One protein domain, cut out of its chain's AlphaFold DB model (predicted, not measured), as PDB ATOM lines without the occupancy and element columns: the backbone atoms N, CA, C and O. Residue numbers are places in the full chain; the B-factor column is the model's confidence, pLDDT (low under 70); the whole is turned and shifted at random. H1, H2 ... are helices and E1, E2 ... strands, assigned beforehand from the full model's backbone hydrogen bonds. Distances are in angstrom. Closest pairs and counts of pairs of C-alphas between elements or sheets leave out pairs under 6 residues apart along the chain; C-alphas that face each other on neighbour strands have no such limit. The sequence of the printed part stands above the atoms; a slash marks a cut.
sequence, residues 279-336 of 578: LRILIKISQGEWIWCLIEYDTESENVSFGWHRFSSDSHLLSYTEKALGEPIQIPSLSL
ATOM      1  N   LEU A 279     148.913  15.452 265.386       79.81
ATOM      2  CA  LEU A 279     147.559  15.800 264.945       79.81
ATOM      3  C   LEU A 279     147.160  17.184 265.467       79.81
ATOM      4  O   LEU A 279     146.727  18.049 264.710       79.81
ATOM      5  N   ARG A 280     147.336  17.415 266.775       82.94
ATOM      6  CA  ARG A 280     147.107  18.723 267.404       82.94
ATOM      7  C   ARG A 280     148.003  18.964 268.605       82.94
ATOM      8  O   ARG A 280     148.408  18.036 269.301       82.94
ATOM      9  N   ILE A 281     148.271  20.239 268.875       85.06
ATOM     10  CA  ILE A 281     148.909  20.677 270.117       85.06
ATOM     11  C   ILE A 281     147.805  21.116 271.073       85.06
ATOM     12  O   ILE A 281     147.026  22.008 270.751       85.06
ATOM     13  N   LEU A 282     147.739  20.492 272.246       82.75
ATOM     14  CA  LEU A 282     146.704  20.761 273.247       82.75
ATOM     15  C   LEU A 282     147.131  21.844 274.234       82.75
ATOM     16  O   LEU A 282     146.351  22.724 274.585       82.75
ATOM     17  N   ILE A 283     148.375  21.763 274.701       84.69
ATOM     18  CA  ILE A 283     148.899  22.621 275.764       84.69
ATOM     19  C   ILE A 283     150.280  23.105 275.353       84.69
ATOM     20  O   ILE A 283     151.081  22.316 274.859       84.69
ATOM     21  N   LYS A 284     150.562  24.384 275.606       88.00
ATOM     22  CA  LYS A 284     151.866  25.020 275.404       88.00
ATOM     23  C   LYS A 284     152.266  25.751 276.681       88.00
ATOM     24  O   LYS A 284     151.582  26.688 277.081       88.00
ATOM     25  N   ILE A 285     153.363  25.354 277.315       85.88
ATOM     26  CA  ILE A 285     153.870  25.956 278.557       85.88
ATOM     27  C   ILE A 285     155.336  26.341 278.356       85.88
ATOM     28  O   ILE A 285     156.120  25.554 277.840       85.88
ATOM     29  N   SER A 286     155.735  27.535 278.794       83.50
ATOM     30  CA  SER A 286     157.147  27.934 278.846       83.50
ATOM     31  C   SER A 286     157.709  27.691 280.243       83.50
ATOM     32  O   SER A 286     157.240  28.301 281.205       83.50
ATOM     33  N   GLN A 287     158.728  26.844 280.370       79.69
ATOM     34  CA  GLN A 287     159.429  26.638 281.638       79.69
ATOM     35  C   GLN A 287     160.941  26.770 281.423       79.69
ATOM     36  O   GLN A 287     161.579  25.900 280.832       79.69
ATOM     37  N   GLY A 288     161.517  27.866 281.925       79.81
ATOM     38  CA  GLY A 288     162.928  28.196 281.706       79.81
ATOM     39  C   GLY A 288     163.202  28.569 280.247       79.81
ATOM     40  O   GLY A 288     162.480  29.380 279.676       79.81
ATOM     41  N   GLU A 289     164.229  27.963 279.649       83.25
ATOM     42  CA  GLU A 289     164.614  28.154 278.237       83.25
ATOM     43  C   GLU A 289     163.875  27.213 277.268       83.25
ATOM     44  O   GLU A 289     164.156  27.206 276.072       83.25
ATOM     45  N   TRP A 290     162.942  26.400 277.773       86.12
ATOM     46  CA  TRP A 290     162.264  25.367 276.994       86.12
ATOM     47  C   TRP A 290     160.759  25.616 276.917       86.12
ATOM     48  O   TRP A 290     160.107  26.024 277.882       86.12
ATOM     49  N   ILE A 291     160.204  25.308 275.751       86.00
ATOM     50  CA  ILE A 291     158.772  25.286 275.481       86.00
ATOM     51  C   ILE A 291     158.321  23.833 275.540       86.00
ATOM     52  O   ILE A 291     158.766  23.002 274.753       86.00
ATOM     53  N   TRP A 292     157.425  23.532 276.463       87.06
ATOM     54  CA  TRP A 292     156.807  22.227 276.618       87.06
ATOM     55  C   TRP A 292     155.460  22.217 275.919       87.06
ATOM     56  O   TRP A 292     154.619  23.077 276.190       87.06
ATOM     57  N   CYS A 293     155.246  21.242 275.042       86.50
ATOM     58  CA  CYS A 293     153.960  21.043 274.394       86.50
ATOM     59  C   CYS A 293     153.419  19.644 274.669       86.50
ATOM     60  O   CYS A 293     154.158  18.660 274.574       86.50
ATOM     61  N   LEU A 294     152.125  19.572 274.979       85.06
ATOM     62  CA  LEU A 294     151.371  18.324 274.970       85.06
ATOM     63  C   LEU A 294     150.782  18.136 273.579       85.06
ATOM     64  O   LEU A 294     150.023  18.986 273.103       85.06
ATOM     65  N   ILE A 295     151.149  17.034 272.943       85.81
ATOM     66  CA  ILE A 295     150.845  16.752 271.547       85.81
ATOM     67  C   ILE A 295     149.989  15.499 271.486       85.81
ATOM     68  O   ILE A 295     150.282  14.502 272.144       85.81
ATOM     69  N   GLU A 296     148.920  15.580 270.710       84.81
ATOM     70  CA  GLU A 296     148.076  14.452 270.356       84.81
ATOM     71  C   GLU A 296     148.522  13.897 269.011       84.81
ATOM     72  O   GLU A 296     148.750  14.659 268.067       84.81
ATOM     73  N   TYR A 297     148.646  12.579 268.940       82.19
ATOM     74  CA  TYR A 297     149.083  11.854 267.758       82.19
ATOM     75  C   TYR A 297     147.923  11.132 267.099       82.19
ATOM     76  O   TYR A 297     147.087  10.536 267.780       82.19
ATOM     77  N   ASP A 298     147.935  11.147 265.770       67.94
ATOM     78  CA  ASP A 298     147.094  10.258 264.985       67.94
ATOM     79  C   ASP A 298     147.756   8.878 264.953       67.94
ATOM     80  O   ASP A 298     148.864   8.704 264.435       67.94
ATOM     81  N   THR A 299     147.116   7.903 265.582       64.88
ATOM     82  CA  THR A 299     147.536   6.503 265.542       64.88
ATOM     83  C   THR A 299     146.466   5.708 264.816       64.88
ATOM     84  O   THR A 299     145.290   5.862 265.108       64.88
ATOM     85  N   GLU A 300     146.863   4.785 263.933       59.25
ATOM     86  CA  GLU A 300     145.944   3.890 263.194       59.25
ATOM     87  C   GLU A 300     145.080   2.985 264.106       59.25
ATOM     88  O   GLU A 300     144.246   2.215 263.636       59.25
ATOM     89  N   SER A 301     145.293   3.043 265.420       56.19
ATOM     90  CA  SER A 301     144.523   2.345 266.448       56.19
ATOM     91  C   SER A 301     143.474   3.290 267.038       56.19
ATOM     92  O   SER A 301     143.791   4.443 267.299       56.19
ATOM     93  N   GLU A 302     142.273   2.796 267.362       56.38
ATOM     94  CA  GLU A 302     141.162   3.568 267.970       56.38
ATOM     95  C   GLU A 302     141.496   4.280 269.306       56.38
ATOM     96  O   GLU A 302     140.652   4.968 269.878       56.38
ATOM     97  N   ASN A 303     142.724   4.144 269.813       62.06
ATOM     98  CA  ASN A 303     143.212   4.828 271.001       62.06
ATOM     99  C   ASN A 303     144.007   6.076 270.614       62.06
ATOM    100  O   ASN A 303     145.058   5.976 269.986       62.06
ATOM    101  N   VAL A 304     143.544   7.237 271.070       66.88
ATOM    102  CA  VAL A 304     144.276   8.505 270.971       66.88
ATOM    103  C   VAL A 304     145.533   8.430 271.840       66.88
ATOM    104  O   VAL A 304     145.448   8.118 273.031       66.88
ATOM    105  N   SER A 305     146.700   8.719 271.262       78.06
ATOM    106  CA  SER A 305     147.963   8.748 272.005       78.06
ATOM    107  C   SER A 305     148.448  10.180 272.232       78.06
ATOM    108  O   SER A 305     148.350  11.044 271.362       78.06
ATOM    109  N   PHE A 306     148.962  10.435 273.436       82.06
ATOM    110  CA  PHE A 306     149.443  11.749 273.860       82.06
ATOM    111  C   PHE A 306     150.916  11.676 274.250       82.06
ATOM    112  O   PHE A 306     151.349  10.705 274.874       82.06
ATOM    113  N   GLY A 307     151.673  12.727 273.942       82.19
ATOM    114  CA  GLY A 307     153.085  12.823 274.297       82.19
ATOM    115  C   GLY A 307     153.518  14.234 274.662       82.19
ATOM    116  O   GLY A 307     153.105  15.216 274.045       82.19
ATOM    117  N   TRP A 308     154.380  14.332 275.673       84.94
ATOM    118  CA  TRP A 308     155.039  15.582 276.043       84.94
ATOM    119  C   TRP A 308     156.358  15.733 275.291       84.94
ATOM    120  O   TRP A 308     157.230  14.865 275.379       84.94
ATOM    121  N   HIS A 309     156.527  16.874 274.624       84.69
ATOM    122  CA  HIS A 309     157.774  17.240 273.957       84.69
ATOM    123  C   HIS A 309     158.280  18.602 274.396       84.69
ATOM    124  O   HIS A 309     157.498  19.515 274.673       84.69
ATOM    125  N   ARG A 310     159.606  18.730 274.432       87.62
ATOM    126  CA  ARG A 310     160.284  20.007 274.645       87.62
ATOM    127  C   ARG A 310     160.823  20.561 273.338       87.62
ATOM    128  O   ARG A 310     161.333  19.833 272.493       87.62
ATOM    129  N   PHE A 311     160.788  21.876 273.233       86.44
ATOM    130  CA  PHE A 311     161.315  22.642 272.119       86.44
ATOM    131  C   PHE A 311     162.174  23.777 272.670       86.44
ATOM    132  O   PHE A 311     161.853  24.376 273.693       86.44
ATOM    133  N   SER A 312     163.286  24.064 272.005       85.88
ATOM    134  CA  SER A 312     164.227  25.127 272.377       85.88
ATOM    135  C   SER A 312     163.756  26.524 271.961       85.88
ATOM    136  O   SER A 312     164.244  27.523 272.472       85.88
ATOM    137  N   SER A 313     162.841  26.613 270.994       85.75
ATOM    138  CA  SER A 313     162.315  27.874 270.471       85.75
ATOM    139  C   SER A 313     160.973  27.657 269.775       85.75
ATOM    140  O   SER A 313     160.668  26.550 269.325       85.75
ATOM    141  N   ASP A 314     160.196  28.730 269.616       82.94
ATOM    142  CA  ASP A 314     158.959  28.704 268.825       82.94
ATOM    143  C   ASP A 314     159.212  28.298 267.364       82.94
ATOM    144  O   ASP A 314     158.390  27.616 266.762       82.94
ATOM    145  N   SER A 315     160.378  28.636 266.802       84.00
ATOM    146  CA  SER A 315     160.778  28.193 265.460       84.00
ATOM    147  C   SER A 315     161.003  26.681 265.371       84.00
ATOM    148  O   SER A 315     160.637  26.068 264.370       84.00
ATOM    149  N   HIS A 316     161.556  26.061 266.420       83.88
ATOM    150  CA  HIS A 316     161.714  24.610 266.476       83.88
ATOM    151  C   HIS A 316     160.342  23.920 266.556       83.88
ATOM    152  O   HIS A 316     160.103  22.952 265.834       83.88
ATOM    153  N   LEU A 317     159.409  24.469 267.340       84.38
ATOM    154  CA  LEU A 317     158.024  23.996 267.400       84.38
ATOM    155  C   LEU A 317     157.313  24.110 266.039       84.38
ATOM    156  O   LEU A 317     156.695  23.146 265.596       84.38
ATOM    157  N   LEU A 318     157.456  25.246 265.350       84.06
ATOM    158  CA  LEU A 318     156.874  25.459 264.019       84.06
ATOM    159  C   LEU A 318     157.391  24.435 262.999       84.06
ATOM    160  O   LEU A 318     156.601  23.788 262.315       84.06
ATOM    161  N   SER A 319     158.706  24.199 262.972       82.56
ATOM    162  CA  SER A 319     159.313  23.198 262.081       82.56
ATOM    163  C   SER A 319     158.852  21.762 262.364       82.56
ATOM    164  O   SER A 319     158.904  20.900 261.488       82.56
ATOM    165  N   TYR A 320     158.409  21.484 263.594       81.31
ATOM    166  CA  TYR A 320     157.827  20.200 263.964       81.31
ATOM    167  C   TYR A 320     156.372  20.089 263.494       81.31
ATOM    168  O   TYR A 320     155.994  19.062 262.939       81.31
ATOM    169  N   THR A 321     155.578  21.155 263.634       80.38
ATOM    170  CA  THR A 321     154.192  21.193 263.141       80.38
ATOM    171  C   THR A 321     154.089  21.190 261.617       80.38
ATOM    172  O   THR A 321     153.146  20.623 261.082       80.38
ATOM    173  N   GLU A 322     155.071  21.749 260.904       79.19
ATOM    174  CA  GLU A 322     155.129  21.733 259.431       79.19
ATOM    175  C   GLU A 322     155.344  20.328 258.847       79.19
ATOM    176  O   GLU A 322     155.051  20.093 257.678       79.19
ATOM    177  N   LYS A 323     155.839  19.376 259.650       73.38
ATOM    178  CA  LYS A 323     155.965  17.967 259.243       73.38
ATOM    179  C   LYS A 323     154.624  17.228 259.252       73.38
ATOM    180  O   LYS A 323     154.570  16.093 258.781       73.38
ATOM    181  N   ALA A 324     153.568  17.835 259.794       71.00
ATOM    182  CA  ALA A 324     152.232  17.265 259.769       71.00
ATOM    183  C   ALA A 324     151.669  17.254 258.344       71.00
ATOM    184  O   ALA A 324     151.671  18.268 257.648       71.00
ATOM    185  N   LEU A 325     151.191  16.094 257.899       57.62
ATOM    186  CA  LEU A 325     150.524  15.959 256.609       57.62
ATOM    187  C   LEU A 325     149.081  16.462 256.752       57.62
ATOM    188  O   LEU A 325     148.253  15.767 257.329       57.62
ATOM    189  N   GLY A 326     148.775  17.655 256.232       64.94
ATOM    190  CA  GLY A 326     147.407  18.185 256.214       64.94
ATOM    191  C   GLY A 326     147.299  19.689 256.465       64.94
ATOM    192  O   GLY A 326     148.128  20.473 256.008       64.94
ATOM    193  N   GLU A 327     146.222  20.084 257.147       65.12
ATOM    194  CA  GLU A 327     145.929  21.467 257.538       65.12
ATOM    195  C   GLU A 327     146.953  21.967 258.580       65.12
ATOM    196  O   GLU A 327     147.350  21.194 259.457       65.12
ATOM    197  N   PRO A 328     147.418  23.232 258.515       73.00
ATOM    198  CA  PRO A 328     148.387  23.757 259.473       73.00
ATOM    199  C   PRO A 328     147.852  23.665 260.908       73.00
ATOM    200  O   PRO A 328     146.836  24.273 261.249       73.00
ATOM    201  N   ILE A 329     148.564  22.920 261.758       77.88
ATOM    202  CA  ILE A 329     148.201  22.732 263.166       77.88
ATOM    203  C   ILE A 329     148.194  24.088 263.873       77.88
ATOM    204  O   ILE A 329     149.208  24.787 263.919       77.88
ATOM    205  N   GLN A 330     147.061  24.450 264.478       75.88
ATOM    206  CA  GLN A 330     146.983  25.657 265.293       75.88
ATOM    207  C   GLN A 330     147.756  25.472 266.600       75.88
ATOM    208  O   GLN A 330     147.495  24.545 267.367       75.88
ATOM    209  N   ILE A 331     148.705  26.373 266.855       80.06
ATOM    210  CA  ILE A 331     149.506  26.386 268.078       80.06
ATOM    211  C   ILE A 331     148.755  27.205 269.141       80.06
ATOM    212  O   ILE A 331     148.572  28.409 268.945       80.06
ATOM    213  N   PRO A 332     148.347  26.603 270.277       80.94
ATOM    214  CA  PRO A 332     147.699  27.329 271.362       80.94
ATOM    215  C   PRO A 332     148.593  28.426 271.950       80.94
ATOM    216  O   PRO A 332     149.824  28.317 271.982       80.94
ATOM    217  N   SER A 333     147.964  29.474 272.482       78.75
ATOM    218  CA  SER A 333     148.649  30.489 273.285       78.75
ATOM    219  C   SER A 333     149.278  29.880 274.544       78.75
ATOM    220  O   SER A 333     148.785  28.886 275.082       78.75
ATOM    221  N   LEU A 334     150.362  30.497 275.026       80.44
ATOM    222  CA  LEU A 334     151.056  30.086 276.250       80.44
ATOM    223  C   LEU A 334     150.069  29.979 277.417       80.44
ATOM    224  O   LEU A 334     149.400  30.945 277.780       80.44
ATOM    225  N   SER A 335     149.990  28.786 277.993       77.25
ATOM    226  CA  SER A 335     149.210  28.516 279.190       77.25
ATOM    227  C   SER A 335     149.891  29.171 280.387       77.25
ATOM    228  O   SER A 335     151.106  29.053 280.563       77.25
ATOM    229  N   LEU A 336     149.104  29.878 281.197       76.00
ATOM    230  CA  LEU A 336     149.598  30.551 282.393       76.00
ATOM    231  C   LEU A 336     150.181  29.531 283.372       76.00
ATOM    232  O   LEU A 336     149.592  28.474 283.614       76.00
TER     233      LEU A 336
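This is residues 279 to 336 of the 578 residues of the protein "Uncharacterized protein AlNc14C56G4247" of Albugo laibachii Nc14 (UniProt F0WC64). A strongly twisted sheet of three antiparallel strands, E1, E2 and E3, forms a wall with one short helix, H1, over one face. After H1 the unnamed residues 322 to 336 fold back and run beside E1 at the sheet's edge. The printed part has 58 residues, with named elements in the order E1, E2, E3, H1; the class is mixed, helices and strands. It is compact, with a radius of gyration of the C-alphas of 11.6 A, and elongated, spanning 35 by 20 by 16 A.

E1, residues 279 to 287, begins at C-alpha 279 (147.559, 15.800, 264.945), bends by 53 degrees at residue 282 and is 23.2 A long. E2, residues 290 to 297, measures 21.0 A. E3, residues 305 to 311, measures 19.3 A. H1, residues 314 to 321, measures 10.6 A and ends at C-alpha 321 (154.192, 21.193, 263.141).

E1, E2 and E3 form a meander, each strand the antiparallel neighbour of the one before. The hairpin E1 and E2 has N 285 and O 292 within hydrogen-bond range at 2.8 A. In the hairpin E2 and E3, N 293 and O 309 are 2.9 A apart. E1 and E3 are edge strands. H1 is on the sheet at a height of 8.7 A and runs along the strands, at 14 degrees to E2 on the local plane. It lies over E2, with 4 of its 8 C-alphas, and only just not over E3, with 2. The closest C-alphas of E3 and H1, those of Phe 311 and Leu 317, are 5.9 A apart. In H1 every O i to N i+4 pair is within hydrogen-bond range.

The C-alphas farthest apart, those of Gly 288 and Glu 302, are 35.6 A apart. The printed part has no cut, and no link between named elements is long. Mean pLDDT of the printed part is 78.7; residues 298 to 304 and 325 to 327 are under 70.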